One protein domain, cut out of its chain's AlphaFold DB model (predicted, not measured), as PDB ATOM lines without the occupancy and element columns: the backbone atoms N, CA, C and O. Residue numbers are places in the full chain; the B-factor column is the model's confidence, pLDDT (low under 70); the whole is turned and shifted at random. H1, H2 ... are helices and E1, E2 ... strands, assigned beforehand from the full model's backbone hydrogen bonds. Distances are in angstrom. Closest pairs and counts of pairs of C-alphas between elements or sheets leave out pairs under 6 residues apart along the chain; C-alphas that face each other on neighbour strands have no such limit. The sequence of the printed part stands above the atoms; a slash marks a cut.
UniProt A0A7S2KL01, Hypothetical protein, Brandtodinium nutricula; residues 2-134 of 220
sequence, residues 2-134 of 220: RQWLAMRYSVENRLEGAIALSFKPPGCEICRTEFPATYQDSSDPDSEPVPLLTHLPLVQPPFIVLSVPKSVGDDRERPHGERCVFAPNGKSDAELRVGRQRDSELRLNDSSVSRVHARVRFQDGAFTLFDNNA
ATOM      1  N   ARG A   2     -16.588 -22.703 139.821       65.75
ATOM      2  CA  ARG A   2     -15.182 -22.892 139.382       65.75
ATOM      3  C   ARG A   2     -14.362 -23.832 140.277       65.75
ATOM      4  O   ARG A   2     -13.781 -24.791 139.788       65.75
ATOM      5  N   GLN A   3     -14.402 -23.615 141.592       66.81
ATOM      6  CA  GLN A   3     -13.720 -24.478 142.566       66.81
ATOM      7  C   GLN A   3     -14.263 -25.917 142.561       66.81
ATOM      8  O   GLN A   3     -13.513 -26.862 142.752       66.81
ATOM      9  N   TRP A   4     -15.555 -26.094 142.271       69.19
ATOM     10  CA  TRP A   4     -16.180 -27.412 142.147       69.19
ATOM     11  C   TRP A   4     -15.760 -28.134 140.855       69.19
ATOM     12  O   TRP A   4     -15.488 -29.330 140.886       69.19
ATOM     13  N   LEU A   5     -15.628 -27.407 139.736       70.25
ATOM     14  CA  LEU A   5     -15.082 -27.955 138.489       70.25
ATOM     15  C   LEU A   5     -13.621 -28.377 138.663       70.25
ATOM     16  O   LEU A   5     -13.248 -29.444 138.192       70.25
ATOM     17  N   ALA A   6     -12.817 -27.589 139.380       67.94
ATOM     18  CA  ALA A   6     -11.417 -27.903 139.676       67.94
ATOM     19  C   ALA A   6     -11.236 -29.241 140.412       67.94
ATOM     20  O   ALA A   6     -10.260 -29.943 140.184       67.94
ATOM     21  N   MET A   7     -12.197 -29.627 141.254       66.44
ATOM     22  CA  MET A   7     -12.171 -30.910 141.969       66.44
ATOM     23  C   MET A   7     -12.494 -32.117 141.071       66.44
ATOM     24  O   MET A   7     -12.347 -33.254 141.509       66.44
ATOM     25  N   ARG A   8     -12.977 -31.896 139.837       69.12
ATOM     26  CA  ARG A   8     -13.504 -32.944 138.943       69.12
ATOM     27  C   ARG A   8     -12.531 -33.404 137.858       69.12
ATOM     28  O   ARG A   8     -12.826 -34.406 137.210       69.12
ATOM     29  N   TYR A   9     -11.408 -32.720 137.644       71.69
ATOM     30  CA  TYR A   9     -10.415 -33.123 136.647       71.69
ATOM     31  C   TYR A   9      -9.022 -33.249 137.264       71.69
ATOM     32  O   TYR A   9      -8.542 -32.359 137.957       71.69
ATOM     33  N   SER A  10      -8.365 -34.375 136.990       69.56
ATOM     34  CA  SER A  10      -6.937 -34.560 137.226       69.56
ATOM     35  C   SER A  10      -6.183 -34.191 135.959       69.56
ATOM     36  O   SER A  10      -6.572 -34.624 134.874       69.56
ATOM     37  N   VAL A  11      -5.096 -33.444 136.106       78.12
ATOM     38  CA  VAL A  11      -4.140 -33.198 135.029       78.12
ATOM     39  C   VAL A  11      -2.849 -33.910 135.403       78.12
ATOM     40  O   VAL A  11      -2.293 -33.662 136.469       78.12
ATOM     41  N   GLU A  12      -2.380 -34.796 134.537       78.56
ATOM     42  CA  GLU A  12      -1.109 -35.497 134.705       78.56
ATOM     43  C   GLU A  12      -0.228 -35.169 133.500       78.56
ATOM     44  O   GLU A  12      -0.665 -35.372 132.368       78.56
ATOM     45  N   ASN A  13       0.984 -34.650 133.736       83.12
ATOM     46  CA  ASN A  13       1.996 -34.565 132.686       83.12
ATOM     47  C   ASN A  13       2.811 -35.855 132.679       83.12
ATOM     48  O   ASN A  13       3.466 -36.173 133.670       83.12
ATOM     49  N   ARG A  14       2.782 -36.572 131.558       83.31
ATOM     50  CA  ARG A  14       3.468 -37.864 131.415       83.31
ATOM     51  C   ARG A  14       4.810 -37.782 130.691       83.31
ATOM     52  O   ARG A  14       5.477 -38.802 130.556       83.31
ATOM     53  N   LEU A  15       5.215 -36.591 130.245       87.94
ATOM     54  CA  LEU A  15       6.488 -36.375 129.558       87.94
ATOM     55  C   LEU A  15       7.458 -35.535 130.381       87.94
ATOM     56  O   LEU A  15       7.093 -34.529 130.991       87.94
ATOM     57  N   GLU A  16       8.732 -35.911 130.318       85.19
ATOM     58  CA  GLU A  16       9.821 -35.119 130.877       85.19
ATOM     59  C   GLU A  16      10.296 -34.073 129.858       85.19
ATOM     60  O   GLU A  16      10.700 -34.383 128.731       85.19
ATOM     61  N   GLY A  17      10.221 -32.794 130.230       86.44
ATOM     62  CA  GLY A  17      10.641 -31.645 129.418       86.44
ATOM     63  C   GLY A  17       9.780 -31.336 128.182       86.44
ATOM     64  O   GLY A  17       9.932 -30.258 127.620       86.44
ATOM     65  N   ALA A  18       8.890 -32.238 127.770       93.19
ATOM     66  CA  ALA A  18       7.756 -31.952 126.891       93.19
ATOM     67  C   ALA A  18       6.456 -31.982 127.717       93.19
ATOM     68  O   ALA A  18       6.476 -32.244 128.921       93.19
ATOM     69  N   ILE A  19       5.327 -31.685 127.083       94.00
ATOM     70  CA  ILE A  19       4.017 -31.619 127.732       94.00
ATOM     71  C   ILE A  19       3.101 -32.656 127.085       94.00
ATOM     72  O   ILE A  19       2.875 -32.599 125.880       94.00
ATOM     73  N   ALA A  20       2.557 -33.567 127.891       94.25
ATOM     74  CA  ALA A  20       1.457 -34.460 127.533       94.25
ATOM     75  C   ALA A  20       0.424 -34.440 128.664       94.25
ATOM     76  O   ALA A  20       0.571 -35.174 129.640       94.25
ATOM     77  N   LEU A  21      -0.582 -33.564 128.554       91.50
ATOM     78  CA  LEU A  21      -1.615 -33.363 129.575       91.50
ATOM     79  C   LEU A  21      -2.915 -34.012 129.136       91.50
ATOM     80  O   LEU A  21      -3.540 -33.553 128.179       91.50
ATOM     81  N   SER A  22      -3.355 -35.024 129.873       89.00
ATOM     82  CA  SER A  22      -4.676 -35.614 129.677       89.00
ATOM     83  C   SER A  22      -5.677 -35.091 130.697       89.00
ATOM     84  O   SER A  22      -5.372 -34.992 131.886       89.00
ATOM     85  N   PHE A  23      -6.885 -34.774 130.237       87.50
ATOM     86  CA  PHE A  23      -8.005 -34.402 131.093       87.50
ATOM     87  C   PHE A  23      -9.338 -34.863 130.499       87.50
ATOM     88  O   PHE A  23      -9.488 -35.079 129.295       87.50
ATOM     89  N   LYS A  24     -10.337 -34.999 131.368       86.25
ATOM     90  CA  LYS A  24     -11.707 -35.347 130.989       86.25
ATOM     91  C   LYS A  24     -12.543 -34.066 130.969       86.25
ATOM     92  O   LYS A  24     -12.613 -33.410 132.013       86.25
ATOM     93  N   PRO A  25     -13.154 -33.681 129.834       86.00
ATOM     94  CA  PRO A  25     -13.986 -32.487 129.792       86.00
ATOM     95  C   PRO A  25     -15.147 -32.605 130.785       86.00
ATOM     96  O   PRO A  25     -15.819 -33.643 130.813       86.00
ATOM     97  N   PRO A  26     -15.388 -31.591 131.630       84.62
ATOM     98  CA  PRO A  26     -16.505 -31.635 132.554       84.62
ATOM     99  C   PRO A  26     -17.817 -31.367 131.819       84.62
ATOM    100  O   PRO A  26     -17.856 -30.696 130.790       84.62
ATOM    101  N   GLY A  27     -18.912 -31.846 132.397       85.69
ATOM    102  CA  GLY A  27     -20.250 -31.579 131.893       85.69
ATOM    103  C   GLY A  27     -21.266 -31.404 133.007       85.69
ATOM    104  O   GLY A  27     -20.994 -31.660 134.183       85.69
ATOM    105  N   CYS A  28     -22.453 -30.948 132.621       83.69
ATOM    106  CA  CYS A  28     -23.587 -30.763 133.514       83.69
ATOM    107  C   CYS A  28     -24.052 -32.103 134.095       83.69
ATOM    108  O   CYS A  28     -24.294 -33.053 133.358       83.69
ATOM    109  N   GLU A  29     -24.253 -32.184 135.409       82.75
ATOM    110  CA  GLU A  29     -24.691 -33.431 136.056       82.75
ATOM    111  C   GLU A  29     -26.129 -33.820 135.714       82.75
ATOM    112  O   GLU A  29     -26.479 -34.998 135.739       82.75
ATOM    113  N   ILE A  30     -26.960 -32.826 135.393       86.12
ATOM    114  CA  ILE A  30     -28.384 -33.017 135.127       86.12
ATOM    115  C   ILE A  30     -28.581 -33.428 133.670       86.12
ATOM    116  O   ILE A  30     -29.119 -34.494 133.387       86.12
ATOM    117  N   CYS A  31     -28.126 -32.592 132.733       87.19
ATOM    118  CA  CYS A  31     -28.358 -32.817 131.307       87.19
ATOM    119  C   CYS A  31     -27.200 -33.511 130.584       87.19
ATOM    120  O   CYS A  31     -27.326 -33.798 129.397       87.19
ATOM    121  N   ARG A  32     -26.072 -33.776 131.261       81.69
ATOM    122  CA  ARG A  32     -24.873 -34.400 130.673       81.69
ATOM    123  C   ARG A  32     -24.378 -33.687 129.413       81.69
ATOM    124  O   ARG A  32     -23.926 -34.336 128.483       81.69
ATOM    125  N   THR A  33     -24.509 -32.365 129.347       87.19
ATOM    126  CA  THR A  33     -23.920 -31.554 128.269       87.19
ATOM    127  C   THR A  33     -22.508 -31.142 128.673       87.19
ATOM    128  O   THR A  33     -22.322 -30.708 129.809       87.19
ATOM    129  N   GLU A  34     -21.531 -31.290 127.772       87.19
ATOM    130  CA  GLU A  34     -20.155 -30.815 127.987       87.19
ATOM    131  C   GLU A  34     -20.169 -29.302 128.233       87.19
ATOM    132  O   GLU A  34     -20.875 -28.560 127.547       87.19
ATOM    133  N   PHE A  35     -19.426 -28.837 129.235       87.50
ATOM    134  CA  PHE A  35     -19.306 -27.406 129.477       87.50
ATOM    135  C   PHE A  35     -18.372 -26.757 128.448       87.50
ATOM    136  O   PHE A  35     -17.382 -27.371 128.048       87.50
ATOM    137  N   PRO A  36     -18.638 -25.504 128.043       87.56
ATOM    138  CA  PRO A  36     -17.758 -24.802 127.123       87.56
ATOM    139  C   PRO A  36     -16.388 -24.532 127.768       87.56
ATOM    140  O   PRO A  36     -16.267 -24.392 128.987       87.56
ATOM    141  N   ALA A  37     -15.346 -24.438 126.938       83.19
ATOM    142  CA  ALA A  37     -13.980 -24.178 127.403       83.19
ATOM    143  C   ALA A  37     -13.823 -22.774 128.012       83.19
ATOM    144  O   ALA A  37     -13.068 -22.582 128.971       83.19
ATOM    145  N   THR A  38     -14.558 -21.805 127.473       87.44
ATOM    146  CA  THR A  38     -14.642 -20.432 127.961       87.44
ATOM    147  C   THR A  38     -16.097 -20.046 128.173       87.44
ATOM    148  O   THR A  38     -17.016 -20.685 127.660       87.44
ATOM    149  N   TYR A  39     -16.318 -18.993 128.942       86.62
ATOM    150  CA  TYR A  39     -17.608 -18.329 129.012       86.62
ATOM    151  C   TYR A  39     -17.393 -16.821 128.915       86.62
ATOM    152  O   TYR A  39     -16.316 -16.321 129.240       86.62
ATOM    153  N   GLN A  40     -18.418 -16.108 128.470       88.38
ATOM    154  CA  GLN A  40     -18.410 -14.655 128.356       88.38
ATOM    155  C   GLN A  40     -19.482 -14.083 129.282       88.38
ATOM    156  O   GLN A  40     -20.501 -14.741 129.521       88.38
ATOM    157  N   ASP A  41     -19.242 -12.904 129.853       82.19
ATOM    158  CA  ASP A  41     -20.240 -12.265 130.705       82.19
ATOM    159  C   ASP A  41     -21.421 -11.803 129.847       82.19
ATOM    160  O   ASP A  41     -21.269 -11.018 128.916       82.19
ATOM    161  N   SER A  42     -22.626 -12.279 130.161       82.88
ATOM    162  CA  SER A  42     -23.835 -11.882 129.433       82.88
ATOM    163  C   SER A  42     -24.170 -10.395 129.577       82.88
ATOM    164  O   SER A  42     -24.948  -9.874 128.784       82.88
ATOM    165  N   SER A  43     -23.648  -9.732 130.613       87.62
ATOM    166  CA  SER A  43     -23.846  -8.299 130.845       87.62
ATOM    167  C   SER A  43     -22.894  -7.414 130.037       87.62
ATOM    168  O   SER A  43     -23.182  -6.231 129.873       87.62
ATOM    169  N   ASP A  44     -21.816  -7.989 129.497       89.06
ATOM    170  CA  ASP A  44     -20.834  -7.301 128.664       89.06
ATOM    171  C   ASP A  44     -20.408  -8.202 127.485       89.06
ATOM    172  O   ASP A  44     -19.470  -9.000 127.605       89.06
ATOM    173  N   PRO A  45     -21.103  -8.105 126.338       83.00
ATOM    174  CA  PRO A  45     -20.840  -8.940 125.168       83.00
ATOM    175  C   PRO A  45     -19.512  -8.626 124.463       83.00
ATOM    176  O   PRO A  45     -19.121  -9.392 123.584       83.00
ATOM    177  N   ASP A  46     -18.817  -7.551 124.845       88.88
ATOM    178  CA  ASP A  46     -17.484  -7.214 124.333       88.88
ATOM    179  C   ASP A  46     -16.365  -7.685 125.289       88.88
ATOM    180  O   ASP A  46     -15.180  -7.524 124.998       88.88
ATOM    181  N   SER A  47     -16.717  -8.301 126.426       89.75
ATOM    182  CA  SER A  47     -15.746  -8.824 127.393       89.75
ATOM    183  C   SER A  47     -14.935 -10.001 126.840       89.75
ATOM    184  O   SER A  47     -15.451 -10.863 126.131       89.75
ATOM    185  N   GLU A  48     -13.653 -10.082 127.198       89.00
ATOM    186  CA  GLU A  48     -12.800 -11.196 126.769       89.00
ATOM    187  C   GLU A  48     -13.300 -12.546 127.330       89.00
ATOM    188  O   GLU A  48     -13.643 -12.631 128.518       89.00
ATOM    189  N   PRO A  49     -13.312 -13.633 126.528       87.62
ATOM    190  CA  PRO A  49     -13.743 -14.947 126.990       87.62
ATOM    191  C   PRO A  49     -12.887 -15.441 128.157       87.62
ATOM    192  O   PRO A  49     -11.665 -15.565 128.060       87.62
ATOM    193  N   VAL A  50     -13.532 -15.806 129.261       86.75
ATOM    194  CA  VAL A  50     -12.838 -16.274 130.461       86.75
ATOM    195  C   VAL A  50     -12.762 -17.803 130.460       86.75
ATOM    196  O   VAL A  50     -13.802 -18.459 130.339       86.75
ATOM    197  N   PRO A  51     -11.573 -18.413 130.643       85.44
ATOM    198  CA  PRO A  51     -11.442 -19.862 130.757       85.44
ATOM    199  C   PRO A  51     -12.273 -20.423 131.910       85.44
ATOM    200  O   PRO A  51     -12.176 -19.972 133.055       85.44
ATOM    201  N   LEU A  52     -13.071 -21.451 131.623       83.88
ATOM    202  CA  LEU A  52     -13.861 -22.135 132.642       83.88
ATOM    203  C   LEU A  52     -12.978 -23.056 133.508       83.88
ATOM    204  O   LEU A  52     -13.211 -23.197 134.711       83.88
ATOM    205  N   LEU A  53     -11.941 -23.649 132.905       80.31
ATOM    206  CA  LEU A  53     -10.987 -24.563 133.545       80.31
ATOM    207  C   LEU A  53      -9.695 -23.837 133.934       80.31
ATOM    208  O   LEU A  53      -8.635 -24.067 133.362       80.31
ATOM    209  N   THR A  54      -9.774 -22.958 134.930       77.38
ATOM    210  CA  THR A  54      -8.663 -22.071 135.326       77.38
ATOM    211  C   THR A  54      -7.415 -22.780 135.863       77.38
ATOM    212  O   THR A  54      -6.371 -22.146 135.962       77.38
ATOM    213  N   HIS A  55      -7.503 -24.060 136.243       77.44
ATOM    214  CA  HIS A  55      -6.350 -24.841 136.714       77.44
ATOM    215  C   HIS A  55      -5.750 -25.740 135.633       77.44
ATOM    216  O   HIS A  55      -4.759 -26.418 135.905       77.44
ATOM    217  N   LEU A  56      -6.320 -25.765 134.424       78.50
ATOM    218  CA  LEU A  56      -5.661 -26.414 133.301       78.50
ATOM    219  C   LEU A  56      -4.416 -25.581 132.940       78.50
ATOM    220  O   LEU A  56      -4.557 -24.381 132.689       78.50
ATOM    221  N   PRO A  57      -3.206 -26.167 132.929       81.25
ATOM    222  CA  PRO A  57      -2.004 -25.434 132.555       81.25
ATOM    223  C   PRO A  57      -2.147 -24.829 131.158       81.25
ATOM    224  O   PRO A  57      -2.555 -25.513 130.218       81.25
ATOM    225  N   LEU A  58      -1.793 -23.551 131.021       83.50
ATOM    226  CA  LEU A  58      -1.711 -22.914 129.713       83.50
ATOM    227  C   LEU A  58      -0.511 -23.485 128.958       83.50
ATOM    228  O   LEU A  58       0.610 -23.491 129.469       83.50
ATOM    229  N   VAL A  59      -0.757 -23.953 127.739       89.12
ATOM    230  CA  VAL A  59       0.260 -24.529 126.860       89.12
ATOM    231  C   VAL A  59       0.470 -23.584 125.687       89.12
ATOM    232  O   VAL A  59      -0.488 -23.205 125.014       89.12
ATOM    233  N   GLN A  60       1.718 -23.182 125.460       89.88
ATOM    234  CA  GLN A  60       2.061 -22.298 124.350       89.88
ATOM    235  C   GLN A  60       2.224 -23.094 123.046       89.88
ATOM    236  O   GLN A  60       2.717 -24.225 123.087       89.88
ATOM    237  N   PRO A  61       1.839 -22.526 121.888       93.25
ATOM    238  CA  PRO A  61       2.127 -23.119 120.587       93.25
ATOM    239  C   PRO A  61       3.633 -23.362 120.363       93.25
ATOM    240  O   PRO A  61       4.458 -22.610 120.886       93.25
ATOM    241  N   PRO A  62       4.007 -24.361 119.543       95.38
ATOM    242  CA  PRO A  62       3.121 -25.278 118.828       95.38
ATOM    243  C   PRO A  62       2.581 -26.383 119.748       95.38
ATOM    244  O   PRO A  62       3.311 -26.931 120.566       95.38
ATOM    245  N   PHE A  63       1.310 -26.746 119.602       95.56
ATOM    246  CA  PHE A  63       0.715 -27.891 120.293       95.56
ATOM    247  C   PHE A  63      -0.388 -28.508 119.439       95.56
ATOM    248  O   PHE A  63      -0.931 -27.858 118.544       95.56
ATOM    249  N   ILE A  64      -0.743 -29.751 119.748       94.12
ATOM    250  CA  ILE A  64      -1.934 -30.408 119.208       94.12
ATOM    251  C   ILE A  64      -2.845 -30.871 120.339       94.12
ATOM    252  O   ILE A  64      -2.401 -31.102 121.466       94.12
ATOM    253  N   VAL A  65      -4.125 -31.039 120.013       92.25
ATOM    254  CA  VAL A  65      -5.119 -31.626 120.911       92.25
ATOM    255  C   VAL A  65      -5.667 -32.889 120.269       92.25
ATOM    256  O   VAL A  65      -6.299 -32.840 119.216       92.25
ATOM    257  N   LEU A  66      -5.437 -34.026 120.917       90.94
ATOM    258  CA  LEU A  66      -6.015 -35.307 120.534       90.94
ATOM    259  C   LEU A  66      -7.295 -35.529 121.336       90.94
ATOM    260  O   LEU A  66      -7.292 -35.454 122.566       90.94
ATOM    261  N   SER A  67      -8.391 -35.811 120.635       87.81
ATOM    262  CA  SER A  67      -9.678 -36.124 121.258       87.81
ATOM    263  C   SER A  67      -9.927 -37.621 121.202       87.81
ATOM    264  O   SER A  67     -10.105 -38.183 120.125       87.81
ATOM    265  N   VAL A  68      -9.967 -38.261 122.368       85.94
ATOM    266  CA  VAL A  68     -10.445 -39.637 122.484       85.94
ATOM    267  C   VAL A  68     -11.965 -39.563 122.625       85.94
ATOM    268  O   VAL A  68     -12.449 -38.976 123.603       85.94
ATOM    269  N   PRO A  69     -12.732 -40.085 121.652       78.56
ATOM    270  CA  PRO A  69     -14.181 -40.012 121.698       78.56
ATOM    271  C   PRO A  69     -14.720 -40.802 122.890       78.56
ATOM    272  O   PRO A  69     -14.066 -41.689 123.441       78.56
ATOM    273  N   LYS A  70     -15.953 -40.483 123.277       77.38
ATOM    274  CA  LYS A  70     -16.696 -41.279 124.248       77.38
ATOM    275  C   LYS A  70     -16.805 -42.722 123.739       77.38
ATOM    276  O   LYS A  70     -17.238 -42.939 122.607       77.38
ATOM    277  N   SER A  71     -16.458 -43.694 124.579       68.44
ATOM    278  CA  SER A  71     -16.689 -45.112 124.291       68.44
ATOM    279  C   SER A  71     -18.175 -45.371 124.009       68.44
ATOM    280  O   SER A  71     -19.051 -44.737 124.603       68.44
ATOM    281  N   VAL A  72     -18.473 -46.322 123.123       61.41
ATOM    282  CA  VAL A  72     -19.854 -46.745 122.849       61.41
ATOM    283  C   VAL A  72     -20.412 -47.435 124.105       61.41
ATOM    284  O   VAL A  72     -20.073 -48.579 124.388       61.41
ATOM    285  N   GLY A  73     -21.221 -46.717 124.894       63.97
ATOM    286  CA  GLY A  73     -21.810 -47.195 126.153       63.97
ATOM    287  C   GLY A  73     -21.986 -46.099 127.218       63.97
ATOM    288  O   GLY A  73     -21.711 -44.919 126.977       63.97
ATOM    289  N   ASP A  74     -22.448 -46.480 128.415       57.97
ATOM    290  CA  ASP A  74     -22.487 -45.605 129.603       57.97
ATOM    291  C   ASP A  74     -21.109 -45.634 130.291       57.97
ATOM    292  O   ASP A  74     -20.968 -46.131 131.407       57.97
ATOM    293  N   ASP A  75     -20.064 -45.144 129.603       68.12
ATOM    294  CA  ASP A  75     -18.779 -44.848 130.253       68.12
ATOM    295  C   ASP A  75     -19.003 -43.675 131.218       68.12
ATOM    296  O   ASP A  75     -18.906 -42.497 130.859       68.12
ATOM    297  N   ARG A  76     -19.378 -44.025 132.452       66.31
ATOM    298  CA  ARG A  76     -19.621 -43.081 133.547       66.31
ATOM    299  C   ARG A  76     -18.358 -42.338 133.955       66.31
ATOM    300  O   ARG A  76     -18.456 -41.250 134.513       66.31
ATOM    301  N   GLU A  77     -17.188 -42.903 133.670       66.12
ATOM    302  CA  GLU A  77     -15.915 -42.275 133.987       66.12
ATOM    303  C   GLU A  77     -15.484 -41.253 132.936       66.12
ATOM    304  O   GLU A  77     -14.701 -40.368 133.278       66.12
ATOM    305  N   ARG A  78     -15.940 -41.364 131.679       70.38
ATOM    306  CA  ARG A  78     -15.616 -40.455 130.561       70.38
ATOM    307  C   ARG A  78     -16.861 -40.093 129.740       70.38
ATOM    308  O   ARG A  78     -16.929 -40.399 128.547       70.38
ATOM    309  N   PRO A  79     -17.835 -39.375 130.324       73.25
ATOM    310  CA  PRO A  79     -19.078 -39.036 129.629       73.25
ATOM    311  C   PRO A  79     -18.866 -38.176 128.370       73.25
ATOM    312  O   PRO A  79     -19.693 -38.235 127.462       73.25
ATOM    313  N   HIS A  80     -17.752 -37.437 128.296       82.62
ATOM    314  CA  HIS A  80     -17.358 -36.562 127.177       82.62
ATOM    315  C   HIS A  80     -16.058 -37.012 126.486       82.62
ATOM    316  O   HIS A  80     -15.439 -36.266 125.721       82.62
ATOM    317  N   GLY A  81     -15.635 -38.251 126.757       87.12
ATOM    318  CA  GLY A  81     -14.337 -38.760 126.334       87.12
ATOM    319  C   GLY A  81     -13.183 -38.150 127.131       87.12
ATOM    320  O   GLY A  81     -13.323 -37.791 128.302       87.12
ATOM    321  N   GLU A  82     -12.028 -38.057 126.486       87.62
ATOM    322  CA  GLU A  82     -10.780 -37.544 127.053       87.62
ATOM    323  C   GLU A  82     -10.100 -36.633 126.023       87.62
ATOM    324  O   GLU A  82     -10.282 -36.789 124.810       87.62
ATOM    325  N   ARG A  83      -9.366 -35.634 126.503       89.19
ATOM    326  CA  ARG A  83      -8.562 -34.731 125.679       89.19
ATOM    327  C   ARG A  83      -7.123 -34.826 126.144       89.19
ATOM    328  O   ARG A  83      -6.869 -34.762 127.343       89.19
ATOM    329  N   CYS A  84      -6.208 -34.967 125.196       92.12
ATOM    330  CA  CYS A  84      -4.776 -34.979 125.445       92.12
ATOM    331  C   CYS A  84      -4.130 -33.812 124.698       92.12
ATOM    332  O   CYS A  84      -4.243 -33.720 123.476       92.12
ATOM    333  N   VAL A  85      -3.480 -32.914 125.433       93.94
ATOM    334  CA  VAL A  85      -2.690 -31.815 124.873       93.94
ATOM    335  C   VAL A  85      -1.244 -32.267 124.797       93.94
ATOM    336  O   VAL A  85      -0.650 -32.581 125.829       93.94
ATOM    337  N   PHE A  86      -0.676 -32.268 123.593       95.81
ATOM    338  CA  PHE A  86       0.732 -32.573 123.369       95.81
ATOM    339  C   PHE A  86       1.468 -31.347 122.836       95.81
ATOM    340  O   PHE A  86       1.072 -30.780 121.815       95.81
ATOM    341  N   ALA A  87       2.547 -30.957 123.515       96.12
ATOM    342  CA  ALA A  87       3.423 -29.878 123.084       96.12
ATOM    343  C   ALA A  87       4.900 -30.220 123.335       96.12
ATOM    344  O   ALA A  87       5.243 -30.743 124.399       96.12
ATOM    345  N   PRO A  88       5.806 -29.871 122.406       95.12
ATOM    346  CA  PRO A  88       7.240 -30.077 122.567       95.12
ATOM    347  C   PRO A  88       7.854 -29.152 123.627       95.12
ATOM    348  O   PRO A  88       8.953 -29.424 124.097       95.12
ATOM    349  N   ASN A  89       7.158 -28.073 124.017       93.06
ATOM    350  CA  ASN A  89       7.568 -27.150 125.080       93.06
ATOM    351  C   ASN A  89       8.996 -26.596 124.889       93.06
ATOM    352  O   ASN A  89       9.848 -26.688 125.770       93.06
ATOM    353  N   GLY A  90       9.272 -26.063 123.695       90.75
ATOM    354  CA  GLY A  90      10.582 -25.513 123.332       90.75
ATOM    355  C   GLY A  90      11.614 -26.548 122.870       90.75
ATOM    356  O   GLY A  90      12.685 -26.156 122.410       90.75
ATOM    357  N   LYS A  91      11.313 -27.853 122.933       91.88
ATOM    358  CA  LYS A  91      12.171 -28.889 122.341       91.88
ATOM    359  C   LYS A  91      12.056 -28.905 120.815       91.88
ATOM    360  O   LYS A  91      10.980 -28.703 120.260       91.88
ATOM    361  N   SER A  92      13.166 -29.204 120.141       93.19
ATOM    362  CA  SER A  92      13.195 -29.448 118.691       93.19
ATOM    363  C   SER A  92      12.672 -30.835 118.311       93.19
ATOM    364  O   SER A  92      12.316 -31.052 117.158       93.19
ATOM    365  N   ASP A  93      12.648 -31.762 119.272       94.75
ATOM    366  CA  ASP A  93      12.153 -33.125 119.110       94.75
ATOM    367  C   ASP A  93      11.374 -33.559 120.356       94.75
ATOM    368  O   ASP A  93      11.848 -33.407 121.489       94.75
ATOM    369  N   ALA A  94      10.172 -34.083 120.148       96.06
ATOM    370  CA  ALA A  94       9.353 -34.680 121.193       96.06
ATOM    371  C   ALA A  94       8.476 -35.785 120.599       96.06
ATOM    372  O   ALA A  94       7.967 -35.649 119.487       96.06
ATOM    373  N   GLU A  95       8.245 -36.851 121.362       96.25
ATOM    374  CA  GLU A  95       7.397 -37.975 120.960       96.25
ATOM    375  C   GLU A  95       6.304 -38.217 122.006       96.25
ATOM    376  O   GLU A  95       6.565 -38.211 123.207       96.25
ATOM    377  N   LEU A  96       5.082 -38.446 121.530       97.06
ATOM    378  CA  LEU A  96       3.931 -38.901 122.299       97.06
ATOM    379  C   LEU A  96       3.552 -40.306 121.826       97.06
ATOM    380  O   LEU A  96       3.204 -40.487 120.655       97.06
ATOM    381  N   ARG A  97       3.553 -41.296 122.723       96.50
ATOM    382  CA  ARG A  97       3.097 -42.654 122.408       96.50
ATOM    383  C   ARG A  97       1.622 -42.804 122.753       96.50
ATOM    384  O   ARG A  97       1.173 -42.491 123.857       96.50
ATOM    385  N   VAL A  98       0.877 -43.332 121.789       95.50
ATOM    386  CA  VAL A  98      -0.541 -43.664 121.915       95.50
ATOM    387  C   VAL A  98      -0.673 -45.181 121.897       95.50
ATOM    388  O   VAL A  98      -0.211 -45.845 120.965       95.50
ATOM    389  N   GLY A  99      -1.297 -45.765 122.914       95.12
ATOM    390  CA  GLY A  99      -1.390 -47.221 123.021       95.12
ATOM    391  C   GLY A  99      -2.093 -47.692 124.284       95.12
ATOM    392  O   GLY A  99      -2.537 -46.886 125.094       95.12
ATOM    393  N   ARG A 100      -2.221 -49.009 124.465       94.50
ATOM    394  CA  ARG A 100      -2.868 -49.577 125.665       94.50
ATOM    395  C   ARG A 100      -1.923 -49.847 126.832       94.50
ATOM    396  O   ARG A 100      -2.396 -50.213 127.912       94.50
ATOM    397  N   GLN A 101      -0.604 -49.755 126.631       94.44
ATOM    398  CA  GLN A 101       0.332 -49.957 127.738       94.44
ATOM    399  C   GLN A 101       0.184 -48.861 128.795       94.44
ATOM    400  O   GLN A 101      -0.258 -47.747 128.524       94.44
ATOM    401  N   ARG A 102       0.545 -49.198 130.038       90.12
ATOM    402  CA  ARG A 102       0.460 -48.262 131.168       90.12
ATOM    403  C   ARG A 102       1.426 -47.083 131.039       90.12
ATOM    404  O   ARG A 102       1.103 -46.012 131.541       90.12
ATOM    405  N   ASP A 103       2.559 -47.302 130.378       89.12
ATOM    406  CA  ASP A 103       3.626 -46.329 130.132       89.12
ATOM    407  C   ASP A 103       3.406 -45.490 128.863       89.12
ATOM    408  O   ASP A 103       4.204 -44.604 128.584       89.12
ATOM    409  N   SER A 104       2.340 -45.745 128.095       92.62
ATOM    410  CA  SER A 104       1.949 -44.842 127.011       92.62
ATOM    411  C   SER A 104       1.450 -43.523 127.597       92.62
ATOM    412  O   SER A 104       0.648 -43.510 128.540       92.62
ATOM    413  N   GLU A 105       1.909 -42.410 127.027       94.12
ATOM    414  CA  GLU A 105       1.509 -41.080 127.474       94.12
ATOM    415  C   GLU A 105       0.015 -40.841 127.224       94.12
ATOM    416  O   GLU A 105      -0.687 -40.375 128.119       94.12
ATOM    417  N   LEU A 106      -0.503 -41.256 126.060       92.31
ATOM    418  CA  LEU A 106      -1.941 -41.351 125.817       92.31
ATOM    419  C   LEU A 106      -2.387 -42.814 125.860       92.31
ATOM    420  O   LEU A 106      -2.223 -43.573 124.897       92.31
ATOM    421  N   ARG A 107      -2.970 -43.208 126.993       90.88
ATOM    422  CA  ARG A 107      -3.404 -44.583 127.235       90.88
ATOM    423  C   ARG A 107      -4.841 -44.826 126.778       90.88
ATOM    424  O   ARG A 107      -5.783 -44.253 127.317       90.88
ATOM    425  N   LEU A 108      -5.024 -45.779 125.870       89.38
ATOM    426  CA  LEU A 108      -6.332 -46.243 125.409       89.38
ATOM    427  C   LEU A 108      -6.621 -47.641 125.974       89.38
ATOM    428  O   LEU A 108      -5.942 -48.612 125.652       89.38
ATOM    429  N   ASN A 109      -7.632 -47.750 126.836       86.00
ATOM    430  CA  ASN A 109      -7.993 -49.001 127.517       86.00
ATOM    431  C   ASN A 109      -8.920 -49.874 126.668       86.00
ATOM    432  O   ASN A 109     -10.049 -50.144 127.066       86.00
ATOM    433  N   ASP A 110      -8.439 -50.307 125.510       86.88
ATOM    434  CA  ASP A 110      -9.195 -51.156 124.594       86.88
ATOM    435  C   ASP A 110      -8.312 -52.312 124.103       86.88
ATOM    436  O   ASP A 110      -7.121 -52.134 123.831       86.88
ATOM    437  N   SER A 111      -8.875 -53.519 124.040       89.25
ATOM    438  CA  SER A 111      -8.148 -54.730 123.642       89.25
ATOM    439  C   SER A 111      -7.779 -54.744 122.157       89.25
ATOM    440  O   SER A 111      -6.815 -55.414 121.782       89.25
ATOM    441  N   SER A 112      -8.497 -53.985 121.327       90.06
ATOM    442  CA  SER A 112      -8.158 -53.762 119.925       90.06
ATOM    443  C   SER A 112      -6.957 -52.826 119.759       90.06
ATOM    444  O   SER A 112      -6.256 -52.884 118.754       90.06
ATOM    445  N   VAL A 113      -6.625 -52.005 120.757       92.38
ATOM    446  CA  VAL A 113      -5.473 -51.105 120.665       92.38
ATOM    447  C   VAL A 113      -4.171 -51.881 120.920       92.38
ATOM    448  O   VAL A 113      -4.055 -52.730 121.808       92.38
ATOM    449  N   SER A 114      -3.143 -51.595 120.122       95.69
ATOM    450  CA  SER A 114      -1.822 -52.210 120.286       95.69
ATOM    451  C   SER A 114      -1.141 -51.657 121.538       95.69
ATOM    452  O   SER A 114      -1.475 -50.581 122.029       95.69
ATOM    453  N   ARG A 115      -0.155 -52.393 122.061       95.12
ATOM    454  CA  ARG A 115       0.639 -51.971 123.225       95.12
ATOM    455  C   ARG A 115       1.195 -50.548 123.053       95.12
ATOM    456  O   ARG A 115       0.829 -49.680 123.838       95.12
ATOM    457  N   VAL A 116       1.921 -50.329 121.956       96.56
ATOM    458  CA  VAL A 116       2.166 -49.018 121.336       96.56
ATOM    459  C   VAL A 116       1.525 -49.069 119.955       96.56
ATOM    460  O   VAL A 116       1.932 -49.876 119.119       96.56
ATOM    461  N   HIS A 117       0.474 -48.286 119.743       96.00
ATOM    462  CA  HIS A 117      -0.346 -48.336 118.533       96.00
ATOM    463  C   HIS A 117       0.071 -47.276 117.523       96.00
ATOM    464  O   HIS A 117       0.259 -47.587 116.352       96.00
ATOM    465  N   ALA A 118       0.298 -46.054 117.989       96.94
ATOM    466  CA  ALA A 118       0.785 -44.970 117.159       96.94
ATOM    467  C   ALA A 118       1.730 -44.068 117.950       96.94
ATOM    468  O   ALA A 118       1.770 -44.102 119.184       96.94
ATOM    469  N   ARG A 119       2.495 -43.254 117.229       96.75
ATOM    470  CA  ARG A 119       3.378 -42.238 117.800       96.75
ATOM    471  C   ARG A 119       3.106 -40.918 117.112       96.75
ATOM    472  O   ARG A 119       3.054 -40.878 115.887       96.75
ATOM    473  N   VAL A 120       2.959 -39.844 117.872       96.75
ATOM    474  CA  VAL A 120       3.026 -38.495 117.312       96.75
ATOM    475  C   VAL A 120       4.394 -37.933 117.631       96.75
ATOM    476  O   VAL A 120       4.768 -37.876 118.799       96.75
ATOM    477  N   ARG A 121       5.130 -37.501 116.613       97.19
ATOM    478  CA  ARG A 121       6.429 -36.859 116.788       97.19
ATOM    479  C   ARG A 121       6.375 -35.419 116.319       97.19
ATOM    480  O   ARG A 121       5.828 -35.146 115.255       97.19
ATOM    481  N   PHE A 122       6.937 -34.516 117.105       97.31
ATOM    482  CA  PHE A 122       7.219 -33.155 116.682       97.31
ATOM    483  C   PHE A 122       8.687 -33.065 116.281       97.31
ATOM    484  O   PHE A 122       9.540 -33.275 117.135       97.31
ATOM    485  N   GLN A 123       8.971 -32.770 115.015       96.25
ATOM    486  CA  GLN A 123      10.316 -32.536 114.483       96.25
ATOM    487  C   GLN A 123      10.244 -31.519 113.348       96.25
ATOM    488  O   GLN A 123       9.229 -31.439 112.660       96.25
ATOM    489  N   ASP A 124      11.301 -30.727 113.167       93.25
ATOM    490  CA  ASP A 124      11.418 -29.749 112.074       93.25
ATOM    491  C   ASP A 124      10.211 -28.794 111.956       93.25
ATOM    492  O   ASP A 124       9.810 -28.375 110.872       93.25
ATOM    493  N   GLY A 125       9.605 -28.445 113.097       92.50
ATOM    494  CA  GLY A 125       8.448 -27.547 113.155       92.50
ATOM    495  C   GLY A 125       7.101 -28.195 112.814       92.50
ATOM    496  O   GLY A 125       6.098 -27.485 112.776       92.50
ATOM    497  N   ALA A 126       7.047 -29.511 112.598       94.56
ATOM    498  CA  ALA A 126       5.843 -30.228 112.193       94.56
ATOM    499  C   ALA A 126       5.502 -31.393 113.133       94.56
ATOM    500  O   ALA A 126       6.378 -32.092 113.640       94.56
ATOM    501  N   PHE A 127       4.202 -31.636 113.328       95.69
ATOM    502  CA  PHE A 127       3.704 -32.853 113.970       95.69
ATOM    503  C   PHE A 127       3.445 -33.925 112.912       95.69
ATOM    504  O   PHE A 127       2.713 -33.685 111.956       95.69
ATOM    505  N   THR A 128       3.996 -35.118 113.114       94.81
ATOM    506  CA  THR A 128       3.786 -36.279 112.243       94.81
ATOM    507  C   THR A 128       3.238 -37.444 113.057       94.81
ATOM    508  O   THR A 128       3.792 -37.787 114.103       94.81
ATOM    509  N   LEU A 129       2.146 -38.052 112.588       94.12
ATOM    510  CA  LEU A 129       1.580 -39.269 113.165       94.12
ATOM    511  C   LEU A 129       2.136 -40.494 112.434       94.12
ATOM    512  O   LEU A 129       2.013 -40.606 111.217       94.12
ATOM    513  N   PHE A 130       2.681 -41.435 113.193       95.00
ATOM    514  CA  PHE A 130       3.196 -42.706 112.709       95.00
ATOM    515  C   PHE A 130       2.323 -43.849 113.227       95.00
ATOM    516  O   PHE A 130       2.186 -44.027 114.440       95.00
ATOM    517  N   ASP A 131       1.773 -44.652 112.316       94.25
ATOM    518  CA  ASP A 131       1.237 -45.971 112.655       94.25
ATOM    519  C   ASP A 131       2.400 -46.884 113.068       94.25
ATOM    520  O   ASP A 131       3.377 -47.030 112.332       94.25
ATOM    521  N   ASN A 132       2.323 -47.498 114.249       95.62
ATOM    522  CA  ASN A 132       3.390 -48.355 114.768       95.62
ATOM    523  C   ASN A 132       3.142 -49.830 114.410       95.62
ATOM    524  O   ASN A 132       3.179 -50.703 115.280       95.62
ATOM    525  N   ASN A 133       2.829 -50.089 113.137       93.12
ATOM    526  CA  ASN A 133       2.378 -51.385 112.630       93.12
ATOM    527  C   ASN A 133       1.247 -51.967 113.494       93.12
ATOM    528  O   ASN A 133       1.307 -53.097 113.992       93.12
ATOM    529  N   ALA A 134       0.241 -51.137 113.764       93.25
ATOM    530  CA  ALA A 134      -0.845 -51.510 114.650       93.25
ATOM    531  C   ALA A 134      -1.692 -52.639 114.049       93.25
ATOM    532  O   ALA A 134      -1.995 -52.628 112.857       93.25
TER     533      ALA A 134
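Overview. This is residues 2 to 134 of the 220 residues of the protein "Hypothetical protein" of Brandtodinium nutricula (UniProt A0A7S2KL01). Little of this domain is regular: two small antiparallel sheets, E4-E5-E6 and E1-E3-E2, make a sandwich, partly face to face, and one long loop, residues 24 to 63, reaches far from it. The printed part has 133 residues, 40 in named elements, mostly strand: H1, then E1 to E6. It is only just compact, close to loose, radius of gyration of the C-alphas 16.5 A, spanning 52 by 37 by 21 A.

Along the chain. Find C-alpha 93 at (12.153, -33.125, 119.110); E4 runs to 99, 19.9 A. E5 is residues 118 to 123; E6, 126 to 131, ends at (1.237, -45.971, 112.655). Look for E1 at 19 to 23, E3 at 82 to 87, E2 at 64 to 68 and H1 at 2 to 6.

Arrangement. E4, E5, E6 form a meander, each the antiparallel neighbour of the one before; see N 96 and O 120, 2.8 A, and N 121 and O 128, 2.9 A. In the other sheet, see N 21 and O 85, 2.9 A, and N 66 and O 84, 2.8 A. Between sheets, the closest C-alphas of E3 and E4 are Phe 86 and Leu 96, 7.2 A. H1, its O i to N i+4 pair within hydrogen-bond range, is not on either sheet.

Size, cuts and confidence. The farthest C-alphas, Ser 43 and Asn 133, are 53.6 A apart. The printed part has no cut; links H1 to E1, E1 to E2, E2 to E3 and E4 to E5 are long. Look for pLDDT under 70 at residues 2 to 4, 6 to 8, 10 and 71 to 77.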